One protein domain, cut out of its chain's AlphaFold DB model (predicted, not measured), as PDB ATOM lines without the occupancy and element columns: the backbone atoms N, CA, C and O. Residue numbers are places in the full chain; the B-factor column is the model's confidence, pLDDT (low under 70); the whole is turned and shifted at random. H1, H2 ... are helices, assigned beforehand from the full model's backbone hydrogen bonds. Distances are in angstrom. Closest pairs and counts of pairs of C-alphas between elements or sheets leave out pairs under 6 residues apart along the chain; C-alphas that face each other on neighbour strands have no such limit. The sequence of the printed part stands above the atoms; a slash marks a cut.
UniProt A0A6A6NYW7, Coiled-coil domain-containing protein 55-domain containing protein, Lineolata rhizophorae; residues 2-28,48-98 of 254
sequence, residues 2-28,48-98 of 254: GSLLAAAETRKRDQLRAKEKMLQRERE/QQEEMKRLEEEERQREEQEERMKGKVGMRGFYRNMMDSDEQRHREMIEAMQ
ATOM      1  N   GLY A   2     -27.775 -45.844  16.911       77.38
ATOM      2  CA  GLY A   2     -28.115 -45.277  18.234       77.38
ATOM      3  C   GLY A   2     -29.614 -45.162  18.561       77.38
ATOM      4  O   GLY A   2     -30.004 -45.409  19.697       77.38
ATOM      5  N   SER A   3     -30.475 -44.882  17.574       83.00
ATOM      6  CA  SER A   3     -31.931 -44.763  17.789       83.00
ATOM      7  C   SER A   3     -32.601 -46.074  18.214       83.00
ATOM      8  O   SER A   3     -33.541 -46.056  19.002       83.00
ATOM      9  N   LEU A   4     -32.110 -47.220  17.733       87.12
ATOM     10  CA  LEU A   4     -32.648 -48.535  18.090       87.12
ATOM     11  C   LEU A   4     -32.272 -48.934  19.520       87.12
ATOM     12  O   LEU A   4     -33.108 -49.482  20.234       87.12
ATOM     13  N   LEU A   5     -31.036 -48.639  19.938       90.88
ATOM     14  CA  LEU A   5     -30.567 -48.904  21.300       90.88
ATOM     15  C   LEU A   5     -31.302 -48.017  22.311       90.88
ATOM     16  O   LEU A   5     -31.851 -48.540  23.276       90.88
ATOM     17  N   ALA A   6     -31.430 -46.718  22.025       88.00
ATOM     18  CA  ALA A   6     -32.217 -45.801  22.846       88.00
ATOM     19  C   ALA A   6     -33.684 -46.258  22.971       88.00
ATOM     20  O   ALA A   6     -34.220 -46.319  24.073       88.00
ATOM     21  N   ALA A   7     -34.313 -46.677  21.864       89.94
ATOM     22  CA  ALA A   7     -35.691 -47.175  21.877       89.94
ATOM     23  C   ALA A   7     -35.859 -48.532  22.587       89.94
ATOM     24  O   ALA A   7     -36.969 -48.899  22.980       89.94
ATOM     25  N   ALA A   8     -34.797 -49.332  22.685       92.88
ATOM     26  CA  ALA A   8     -34.803 -50.570  23.456       92.88
ATOM     27  C   ALA A   8     -34.645 -50.283  24.955       92.88
ATOM     28  O   ALA A   8     -35.288 -50.936  25.772       92.88
ATOM     29  N   GLU A   9     -33.821 -49.300  25.318       89.62
ATOM     30  CA  GLU A   9     -33.664 -48.847  26.699       89.62
ATOM     31  C   GLU A   9     -34.936 -48.209  27.255       89.62
ATOM     32  O   GLU A   9     -35.334 -48.569  28.360       89.62
ATOM     33  N   THR A  10     -35.618 -47.345  26.496       88.31
ATOM     34  CA  THR A  10     -36.905 -46.764  26.920       88.31
ATOM     35  C   THR A  10     -37.936 -47.853  27.188       88.31
ATOM     36  O   THR A  10     -38.481 -47.925  28.281       88.31
ATOM     37  N   ARG A  11     -38.090 -48.813  26.269       90.81
ATOM     38  CA  ARG A  11     -38.985 -49.966  26.466       90.81
ATOM     39  C   ARG A  11     -38.638 -50.796  27.700       90.81
ATOM     40  O   ARG A  11     -39.543 -51.268  28.379       90.81
ATOM     41  N   LYS A  12     -37.350 -50.997  27.996       92.00
ATOM     42  CA  LYS A  12     -36.927 -51.692  29.225       92.00
ATOM     43  C   LYS A  12     -37.322 -50.897  30.470       92.00
ATOM     44  O   LYS A  12     -37.855 -51.494  31.401       92.00
ATOM     45  N   ARG A  13     -37.107 -49.576  30.475       88.06
ATOM     46  CA  ARG A  13     -37.529 -48.684  31.571       88.06
ATOM     47  C   ARG A  13     -39.047 -48.728  31.755       88.06
ATOM     48  O   ARG A  13     -39.511 -48.954  32.867       88.06
ATOM     49  N   ASP A  14     -39.810 -48.647  30.670       90.81
ATOM     50  CA  ASP A  14     -41.275 -48.697  30.701       90.81
ATOM     51  C   ASP A  14     -41.804 -50.043  31.207       90.81
ATOM     52  O   ASP A  14     -42.741 -50.090  32.002       90.81
ATOM     53  N   GLN A  15     -41.179 -51.156  30.810       91.75
ATOM     54  CA  GLN A  15     -41.522 -52.480  31.334       91.75
ATOM     55  C   GLN A  15     -41.260 -52.596  32.839       91.75
ATOM     56  O   GLN A  15     -42.047 -53.234  33.538       91.75
ATOM     57  N   LEU A  16     -40.171 -52.007  33.343       89.56
ATOM     58  CA  LEU A  16     -39.880 -51.975  34.779       89.56
ATOM     59  C   LEU A  16     -40.910 -51.117  35.528       89.56
ATOM     60  O   LEU A  16     -41.492 -51.605  36.493       89.56
ATOM     61  N   ARG A  17     -41.241 -49.920  35.018       89.12
ATOM     62  CA  ARG A  17     -42.309 -49.058  35.568       89.12
ATOM     63  C   ARG A  17     -43.654 -49.778  35.632       89.12
ATOM     64  O   ARG A  17     -44.342 -49.735  36.647       89.12
ATOM     65  N   ALA A  18     -44.028 -50.468  34.555       93.12
ATOM     66  CA  ALA A  18     -45.280 -51.212  34.493       93.12
ATOM     67  C   ALA A  18     -45.327 -52.333  35.540       93.12
ATOM     68  O   ALA A  18     -46.334 -52.482  36.228       93.12
ATOM     69  N   LYS A  19     -44.232 -53.088  35.699       90.94
ATOM     70  CA  LYS A  19     -44.130 -54.139  36.721       90.94
ATOM     71  C   LYS A  19     -44.213 -53.573  38.136       90.94
ATOM     72  O   LYS A  19     -44.914 -54.144  38.961       90.94
ATOM     73  N   GLU A  20     -43.551 -52.453  38.412       87.88
ATOM     74  CA  GLU A  20     -43.612 -51.813  39.730       87.88
ATOM     75  C   GLU A  20     -45.009 -51.285  40.052       87.88
ATOM     76  O   GLU A  20     -45.504 -51.512  41.154       87.88
ATOM     77  N   LYS A  21     -45.684 -50.656  39.086       91.62
ATOM     78  CA  LYS A  21     -47.062 -50.180  39.257       91.62
ATOM     79  C   LYS A  21     -48.051 -51.331  39.444       91.62
ATOM     80  O   LYS A  21     -48.993 -51.200  40.221       91.62
ATOM     81  N   MET A  22     -47.834 -52.460  38.765       92.06
ATOM     82  CA  MET A  22     -48.611 -53.686  38.985       92.06
ATOM     83  C   MET A  22     -48.376 -54.240  40.391       92.06
ATOM     84  O   MET A  22     -49.343 -54.463  41.105       92.06
ATOM     85  N   LEU A  23     -47.120 -54.345  40.830       89.38
ATOM     86  CA  LEU A  23     -46.781 -54.801  42.180       89.38
ATOM     87  C   LEU A  23     -47.341 -53.869  43.264       89.38
ATOM     88  O   LEU A  23     -47.769 -54.318  44.322       89.38
ATOM     89  N   GLN A  24     -47.338 -52.560  43.019       87.81
ATOM     90  CA  GLN A  24     -47.954 -51.595  43.919       87.81
ATOM     91  C   GLN A  24     -49.472 -51.793  43.981       87.81
ATOM     92  O   GLN A  24     -50.027 -51.813  45.073       87.81
ATOM     93  N   ARG A  25     -50.130 -52.004  42.836       92.19
ATOM     94  CA  ARG A  25     -51.569 -52.283  42.773       92.19
ATOM     95  C   ARG A  25     -51.937 -53.594  43.470       92.19
ATOM     96  O   ARG A  25     -52.937 -53.627  44.174       92.19
ATOM     97  N   GLU A  26     -51.133 -54.642  43.307       89.62
ATOM     98  CA  GLU A  26     -51.287 -55.914  44.027       89.62
ATOM     99  C   GLU A  26     -51.141 -55.698  45.538       89.62
ATOM    100  O   GLU A  26     -51.995 -56.127  46.303       89.62
ATOM    101  N   ARG A  27     -50.146 -54.917  45.980       87.75
ATOM    102  CA  ARG A  27     -49.972 -54.564  47.400       87.75
ATOM    103  C   ARG A  27     -51.062 -53.665  47.967       87.75
ATOM    104  O   ARG A  27     -51.246 -53.667  49.174       87.75
ATOM    105  N   GLU A  28     -51.708 -52.838  47.155       86.31
ATOM    106  CA  GLU A  28     -52.860 -52.037  47.584       86.31
ATOM    107  C   GLU A  28     -54.098 -52.929  47.723       86.31
ATOM    108  O   GLU A  28     -54.833 -52.790  48.691       86.31
ATOM    109  N   GLN A  48     -33.509 -48.937  44.047       87.44
ATOM    110  CA  GLN A  48     -34.169 -49.054  42.739       87.44
ATOM    111  C   GLN A  48     -35.370 -48.109  42.608       87.44
ATOM    112  O   GLN A  48     -35.488 -47.409  41.606       87.44
ATOM    113  N   GLN A  49     -36.221 -48.013  43.635       86.88
ATOM    114  CA  GLN A  49     -37.346 -47.074  43.623       86.88
ATOM    115  C   GLN A  49     -36.894 -45.610  43.551       86.88
ATOM    116  O   GLN A  49     -37.525 -44.803  42.870       86.88
ATOM    117  N   GLU A  50     -35.822 -45.243  44.255       89.75
ATOM    118  CA  GLU A  50     -35.281 -43.881  44.221       89.75
ATOM    119  C   GLU A  50     -34.669 -43.542  42.856       89.75
ATOM    120  O   GLU A  50     -34.901 -42.448  42.343       89.75
ATOM    121  N   GLU A  51     -33.944 -44.473  42.234       87.56
ATOM    122  CA  GLU A  51     -33.419 -44.302  40.874       87.56
ATOM    123  C   GLU A  51     -34.545 -44.150  39.845       87.56
ATOM    124  O   GLU A  51     -34.492 -43.250  39.006       87.56
ATOM    125  N   MET A  52     -35.601 -44.963  39.944       84.50
ATOM    126  CA  MET A  52     -36.757 -44.875  39.048       84.50
ATOM    127  C   MET A  52     -37.499 -43.544  39.194       84.50
ATOM    128  O   MET A  52     -37.824 -42.923  38.181       84.50
ATOM    129  N   LYS A  53     -37.699 -43.060  40.427       88.50
ATOM    130  CA  LYS A  53     -38.311 -41.747  40.691       88.50
ATOM    131  C   LYS A  53     -37.469 -40.597  40.147       88.50
ATOM    132  O   LYS A  53     -38.010 -39.700  39.512       88.50
ATOM    133  N   ARG A  54     -36.146 -40.635  40.338       90.56
ATOM    134  CA  ARG A  54     -35.234 -39.612  39.793       90.56
ATOM    135  C   ARG A  54     -35.271 -39.574  38.267       90.56
ATOM    136  O   ARG A  54     -35.336 -38.494  37.689       90.56
ATOM    137  N   LEU A  55     -35.264 -40.740  37.618       84.38
ATOM    138  CA  LEU A  55     -35.360 -40.836  36.158       84.38
ATOM    139  C   LEU A  55     -36.720 -40.360  35.634       84.38
ATOM    140  O   LEU A  55     -36.779 -39.737  34.581       84.38
ATOM    141  N   GLU A  56     -37.810 -40.638  36.350       85.69
ATOM    142  CA  GLU A  56     -39.146 -40.142  36.003       85.69
ATOM    143  C   GLU A  56     -39.252 -38.621  36.161       85.69
ATOM    144  O   GLU A  56     -39.792 -37.957  35.284       85.69
ATOM    145  N   GLU A  57     -38.696 -38.047  37.228       87.94
ATOM    146  CA  GLU A  57     -38.649 -36.594  37.409       87.94
ATOM    147  C   GLU A  57     -37.805 -35.909  36.328       87.94
ATOM    148  O   GLU A  57     -38.206 -34.864  35.815       87.94
ATOM    149  N   GLU A  58     -36.670 -36.496  35.940       87.06
ATOM    150  CA  GLU A  58     -35.834 -35.967  34.860       87.06
ATOM    151  C   GLU A  58     -36.528 -36.081  33.493       87.06
ATOM    152  O   GLU A  58     -36.520 -35.118  32.721       87.06
ATOM    153  N   GLU A  59     -37.172 -37.214  33.188       84.12
ATOM    154  CA  GLU A  59     -37.964 -37.368  31.962       84.12
ATOM    155  C   GLU A  59     -39.165 -36.422  31.947       84.12
ATOM    156  O   GLU A  59     -39.392 -35.778  30.925       84.12
ATOM    157  N   ARG A  60     -39.866 -36.237  33.072       88.06
ATOM    158  CA  ARG A  60     -40.979 -35.284  33.180       88.06
ATOM    159  C   ARG A  60     -40.506 -33.853  32.960       88.06
ATOM    160  O   ARG A  60     -41.133 -33.110  32.216       88.06
ATOM    161  N   GLN A  61     -39.374 -33.462  33.543       88.56
ATOM    162  CA  GLN A  61     -38.797 -32.135  33.308       88.56
ATOM    163  C   GLN A  61     -38.362 -31.945  31.850       88.56
ATOM    164  O   GLN A  61     -38.541 -30.856  31.301       88.56
ATOM    165  N   ARG A  62     -37.795 -32.975  31.210       86.56
ATOM    166  CA  ARG A  62     -37.443 -32.933  29.782       86.56
ATOM    167  C   ARG A  62     -38.684 -32.855  28.904       86.56
ATOM    168  O   ARG A  62     -38.697 -32.052  27.979       86.56
ATOM    169  N   GLU A  63     -39.721 -33.625  29.205       84.56
ATOM    170  CA  GLU A  63     -40.989 -33.603  28.482       84.56
ATOM    171  C   GLU A  63     -41.683 -32.251  28.644       84.56
ATOM    172  O   GLU A  63     -42.027 -31.641  27.642       84.56
ATOM    173  N   GLU A  64     -41.773 -31.696  29.856       87.00
ATOM    174  CA  GLU A  64     -42.305 -30.347  30.092       87.00
ATOM    175  C   GLU A  64     -41.513 -29.278  29.317       87.00
ATOM    176  O   GLU A  64     -42.093 -28.346  28.753       87.00
ATOM    177  N   GLN A  65     -40.183 -29.392  29.255       83.75
ATOM    178  CA  GLN A  65     -39.347 -28.497  28.451       83.75
ATOM    179  C   GLN A  65     -39.601 -28.683  26.954       83.75
ATOM    180  O   GLN A  65     -39.772 -27.698  26.235       83.75
ATOM    181  N   GLU A  66     -39.672 -29.921  26.473       82.44
ATOM    182  CA  GLU A  66     -39.984 -30.226  25.084       82.44
ATOM    183  C   GLU A  66     -41.391 -29.780  24.702       82.44
ATOM    184  O   GLU A  66     -41.567 -29.266  23.609       82.44
ATOM    185  N   GLU A  67     -42.389 -29.930  25.565       80.44
ATOM    186  CA  GLU A  67     -43.755 -29.462  25.348       80.44
ATOM    187  C   GLU A  67     -43.818 -27.938  25.324       80.44
ATOM    188  O   GLU A  67     -44.446 -27.359  24.433       80.44
ATOM    189  N   ARG A  68     -43.099 -27.264  26.232       80.12
ATOM    190  CA  ARG A  68     -42.928 -25.804  26.192       80.12
ATOM    191  C   ARG A  68     -42.268 -25.357  24.890       80.12
ATOM    192  O   ARG A  68     -42.664 -24.334  24.335       80.12
ATOM    193  N   MET A  69     -41.291 -26.104  24.379       75.31
ATOM    194  CA  MET A  69     -40.637 -25.803  23.102       75.31
ATOM    195  C   MET A  69     -41.528 -26.147  21.896       75.31
ATOM    196  O   MET A  69     -41.664 -25.330  20.990       75.31
ATOM    197  N   LYS A  70     -42.216 -27.293  21.896       72.00
ATOM    198  CA  LYS A  70     -43.182 -27.726  20.865       72.00
ATOM    199  C   LYS A  70     -44.375 -26.776  20.785       72.00
ATOM    200  O   LYS A  70     -44.887 -26.519  19.701       72.00
ATOM    201  N   GLY A  71     -44.797 -26.211  21.915       68.56
ATOM    202  CA  GLY A  71     -45.811 -25.162  21.981       68.56
ATOM    203  C   GLY A  71     -45.359 -23.839  21.361       68.56
ATOM    204  O   GLY A  71     -46.206 -23.084  20.900       68.56
ATOM    205  N   LYS A  72     -44.049 -23.577  21.307       70.06
ATOM    206  CA  LYS A  72     -43.453 -22.366  20.717       70.06
ATOM    207  C   LYS A  72     -43.069 -22.534  19.245       70.06
ATOM    208  O   LYS A  72     -43.045 -21.549  18.513       70.06
ATOM    209  N   VAL A  73     -42.765 -23.753  18.803       73.38
ATOM    210  CA  VAL A  73     -42.282 -24.033  17.443       73.38
ATOM    211  C   VAL A  73     -43.448 -24.320  16.487       73.38
ATOM    212  O   VAL A  73     -44.289 -25.180  16.730       73.38
ATOM    213  N   GLY A  74     -43.471 -23.612  15.354       83.75
ATOM    214  CA  GLY A  74     -44.446 -23.790  14.272       83.75
ATOM    215  C   GLY A  74     -45.562 -22.738  14.243       83.75
ATOM    216  O   GLY A  74     -45.672 -21.886  15.122       83.75
ATOM    217  N   MET A  75     -46.415 -22.801  13.214       83.25
ATOM    218  CA  MET A  75     -47.491 -21.817  12.995       83.25
ATOM    219  C   MET A  75     -48.467 -21.743  14.177       83.25
ATOM    220  O   MET A  75     -48.845 -20.655  14.593       83.25
ATOM    221  N   ARG A  76     -48.834 -22.888  14.774       80.44
ATOM    222  CA  ARG A  76     -49.732 -22.936  15.942       80.44
ATOM    223  C   ARG A  76     -49.141 -22.222  17.162       80.44
ATOM    224  O   ARG A  76     -49.884 -21.569  17.887       80.44
ATOM    225  N   GLY A  77     -47.828 -22.332  17.371       86.12
ATOM    226  CA  GLY A  77     -47.134 -21.641  18.458       86.12
ATOM    227  C   GLY A  77     -47.073 -20.134  18.247       86.12
ATOM    228  O   GLY A  77     -47.325 -19.377  19.178       86.12
ATOM    229  N   PHE A  78     -46.851 -19.692  17.006       86.12
ATOM    230  CA  PHE A  78     -46.931 -18.274  16.645       86.12
ATOM    231  C   PHE A  78     -48.320 -17.680  16.937       86.12
ATOM    232  O   PHE A  78     -48.405 -16.653  17.608       86.12
ATOM    233  N   TYR A  79     -49.401 -18.346  16.511       88.88
ATOM    234  CA  TYR A  79     -50.767 -17.876  16.783       88.88
ATOM    235  C   TYR A  79     -51.113 -17.880  18.277       88.88
ATOM    236  O   TYR A  79     -51.727 -16.929  18.748       88.88
ATOM    237  N   ARG A  80     -50.684 -18.902  19.030       88.94
ATOM    238  CA  ARG A  80     -50.865 -18.946  20.490       88.94
ATOM    239  C   ARG A  80     -50.150 -17.782  21.177       88.94
ATOM    240  O   ARG A  80     -50.784 -17.053  21.919       88.94
ATOM    241  N   ASN A  81     -48.878 -17.550  20.854       89.25
ATOM    242  CA  ASN A  81     -48.118 -16.439  21.428       89.25
ATOM    243  C   ASN A  81     -48.737 -15.073  21.086       89.25
ATOM    244  O   ASN A  81     -48.702 -14.170  21.917       89.25
ATOM    245  N   MET A  82     -49.295 -14.907  19.880       91.62
ATOM    246  CA  MET A  82     -49.999 -13.679  19.491       91.62
ATOM    247  C   MET A  82     -51.264 -13.466  20.333       91.62
ATOM    248  O   MET A  82     -51.447 -12.374  20.862       91.62
ATOM    249  N   MET A  83     -52.080 -14.509  20.528       93.00
ATOM    250  CA  MET A  83     -53.262 -14.451  21.399       93.00
ATOM    251  C   MET A  83     -52.885 -14.174  22.859       93.00
ATOM    252  O   MET A  83     -53.439 -13.260  23.458       93.00
ATOM    253  N   ASP A  84     -51.893 -14.888  23.399       93.38
ATOM    254  CA  ASP A  84     -51.408 -14.687  24.770       93.38
ATOM    255  C   ASP A  84     -50.901 -13.248  24.977       93.38
ATOM    256  O   ASP A  84     -51.157 -12.634  26.013       93.38
ATOM    257  N   SER A  85     -50.216 -12.681  23.973       92.31
ATOM    258  CA  SER A  85     -49.733 -11.293  24.000       92.31
ATOM    259  C   SER A  85     -50.881 -10.278  23.960       92.31
ATOM    260  O   SER A  85     -50.835  -9.268  24.660       92.31
ATOM    261  N   ASP A  86     -51.919 -10.529  23.159       93.94
ATOM    262  CA  ASP A  86     -53.097  -9.659  23.086       93.94
ATOM    263  C   ASP A  86     -53.932  -9.734  24.378       93.94
ATOM    264  O   ASP A  86     -54.390  -8.706  24.881       93.94
ATOM    265  N   GLU A  87     -54.051 -10.917  24.990       94.69
ATOM    266  CA  GLU A  87     -54.677 -11.093  26.307       94.69
ATOM    267  C   GLU A  87     -53.896 -10.410  27.435       94.69
ATOM    268  O   GLU A  87     -54.501  -9.904  28.382       94.69
ATOM    269  N   GLN A  88     -52.561 -10.408  27.375       94.31
ATOM    270  CA  GLN A  88     -51.720  -9.676  28.326       94.31
ATOM    271  C   GLN A  88     -51.953  -8.169  28.208       94.31
ATOM    272  O   GLN A  88     -52.274  -7.534  29.207       94.31
ATOM    273  N   ARG A  89     -51.927  -7.618  26.989       93.31
ATOM    274  CA  ARG A  89     -52.229  -6.194  26.746       93.31
ATOM    275  C   ARG A  89     -53.622  -5.803  27.226       93.31
ATOM    276  O   ARG A  89     -53.806  -4.730  27.789       93.31
ATOM    277  N   HIS A  90     -54.611  -6.664  26.998       93.12
ATOM    278  CA  HIS A  90     -55.972  -6.427  27.465       93.12
ATOM    279  C   HIS A  90     -56.062  -6.459  28.998       93.12
ATOM    280  O   HIS A  90     -56.719  -5.605  29.589       93.12
ATOM    281  N   ARG A  91     -55.374  -7.403  29.654       95.44
ATOM    282  CA  ARG A  91     -55.280  -7.450  31.121       95.44
ATOM    283  C   ARG A  91     -54.619  -6.200  31.690       95.44
ATOM    284  O   ARG A  91     -55.204  -5.589  32.572       95.44
ATOM    285  N   GLU A  92     -53.480  -5.788  31.139       93.75
ATOM    286  CA  GLU A  92     -52.778  -4.560  31.536       93.75
ATOM    287  C   GLU A  92     -53.660  -3.318  31.346       93.75
ATOM    288  O   GLU A  92     -53.699  -2.443  32.205       93.75
ATOM    289  N   MET A  93     -54.427  -3.251  30.252       90.00
ATOM    290  CA  MET A  93     -55.369  -2.156  30.011       90.00
ATOM    291  C   MET A  93     -56.499  -2.129  31.049       90.00
ATOM    292  O   MET A  93     -56.851  -1.055  31.536       90.00
ATOM    293  N   ILE A  94     -57.062  -3.286  31.408       93.62
ATOM    294  CA  ILE A  94     -58.091  -3.383  32.454       93.62
ATOM    295  C   ILE A  94     -57.519  -3.019  33.821       93.62
ATOM    296  O   ILE A  94     -58.175  -2.310  34.579       93.62
ATOM    297  N   GLU A  95     -56.322  -3.499  34.144       93.06
ATOM    298  CA  GLU A  95     -55.655  -3.219  35.412       93.06
ATOM    299  C   GLU A  95     -55.337  -1.726  35.537       93.06
ATOM    300  O   GLU A  95     -55.755  -1.103  36.507       93.06
ATOM    301  N   ALA A  96     -54.765  -1.109  34.499       88.88
ATOM    302  CA  ALA A  96     -54.531   0.334  34.449       88.88
ATOM    303  C   ALA A  96     -55.833   1.148  34.542       88.88
ATOM    304  O   ALA A  96     -55.877   2.194  35.193       88.88
ATOM    305  N   MET A  97     -56.921   0.670  33.930       86.12
ATOM    306  CA  MET A  97     -58.238   1.301  34.050       86.12
ATOM    307  C   MET A  97     -58.805   1.165  35.470       86.12
ATOM    308  O   MET A  97     -59.340   2.136  36.002       86.12
ATOM    309  N   GLN A  98     -58.666   0.001  36.112       82.94
ATOM    310  CA  GLN A  98     -59.080  -0.212  37.502       82.94
ATOM    311  C   GLN A  98     -58.243   0.603  38.490       82.94
ATOM    312  O   GLN A  98     -58.797   1.155  39.441       82.94
TER     313      GLN A  98
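This is residues 2 to 28 and 48 to 98 of the 254 residues of the protein "Coiled-coil domain-containing protein 55-domain containing protein" of Lineolata rhizophorae (UniProt A0A6A6NYW7). Three long helices make an open, flat chain of rods with few contacts between them: H1 passes near the first part of H2 at a steep tilt, and H2 and H3 meet at their ends in a wide L. There is no shared core; both ends of H1, the middle stretch of H2 and most of H3 stand free. The printed part has 78 residues, with the named helices H1, H2 and H3 in that order along the chain and no named strand, and its class is all helix. The whole is extended, with a radius of gyration of the C-alphas of 20.8 A, and the C-alphas span 58 by 37 by 18 A.

H1, residues 2 to 28, touches no helix. It is close to H2, residues 48 to 72, but not clearly touching, with 1 pair of C-alphas within 8 A. That closest pair is the C-alphas of Arg 17 and Met 52, 7.8 A apart. The lines of H1 and H2 stand at a steep tilt of 59 degrees, and the two run opposite ways. Their centres are 15.3 A apart. H2 and H3, residues 75 to 98, touch only at the corner by their tight link, with residues 70 to 72 of H2 and residues 77 to 81 of H3 alone. Their closest C-alphas are those of Gly 71 and Gly 77, 5.2 A apart. Their lines are about perpendicular, at 83 degrees, and their centres are 29.0 A apart. H1 and H3 are apart. In H1, H2 and H3 every pair of O i and N i+4 is within hydrogen-bond range.

H1 begins at C-alpha 2, at (-28.115, -45.277, 18.234), and is 39.0 A long from first to last C-alpha; with 27 residues it is the longest helix. H2 has 25 residues and measures 35.8 A, and its C-alpha 48 is at (-34.169, -49.054, 42.739). H3 has 24 residues and measures 34.7 A, ending with C-alpha 98 at (-59.080, -0.212, 37.502).

The two C-alphas farthest apart are those of Leu 5 and Met 97, at 58.7 A. Residues 29 to 47 are cut out between H1 and H2, and C-alphas 28 and 48 are 19.5 A apart across that cut. The link from H2 to H3, of 2 residues, is tight. Residues 2 to 12 and 21 to 28 of H1, 57 to 67 of H2 and 82 to 98 of H3 stand free. The mean pLDDT of the printed part is 87.5, and one residue, Gly 71, is under 70.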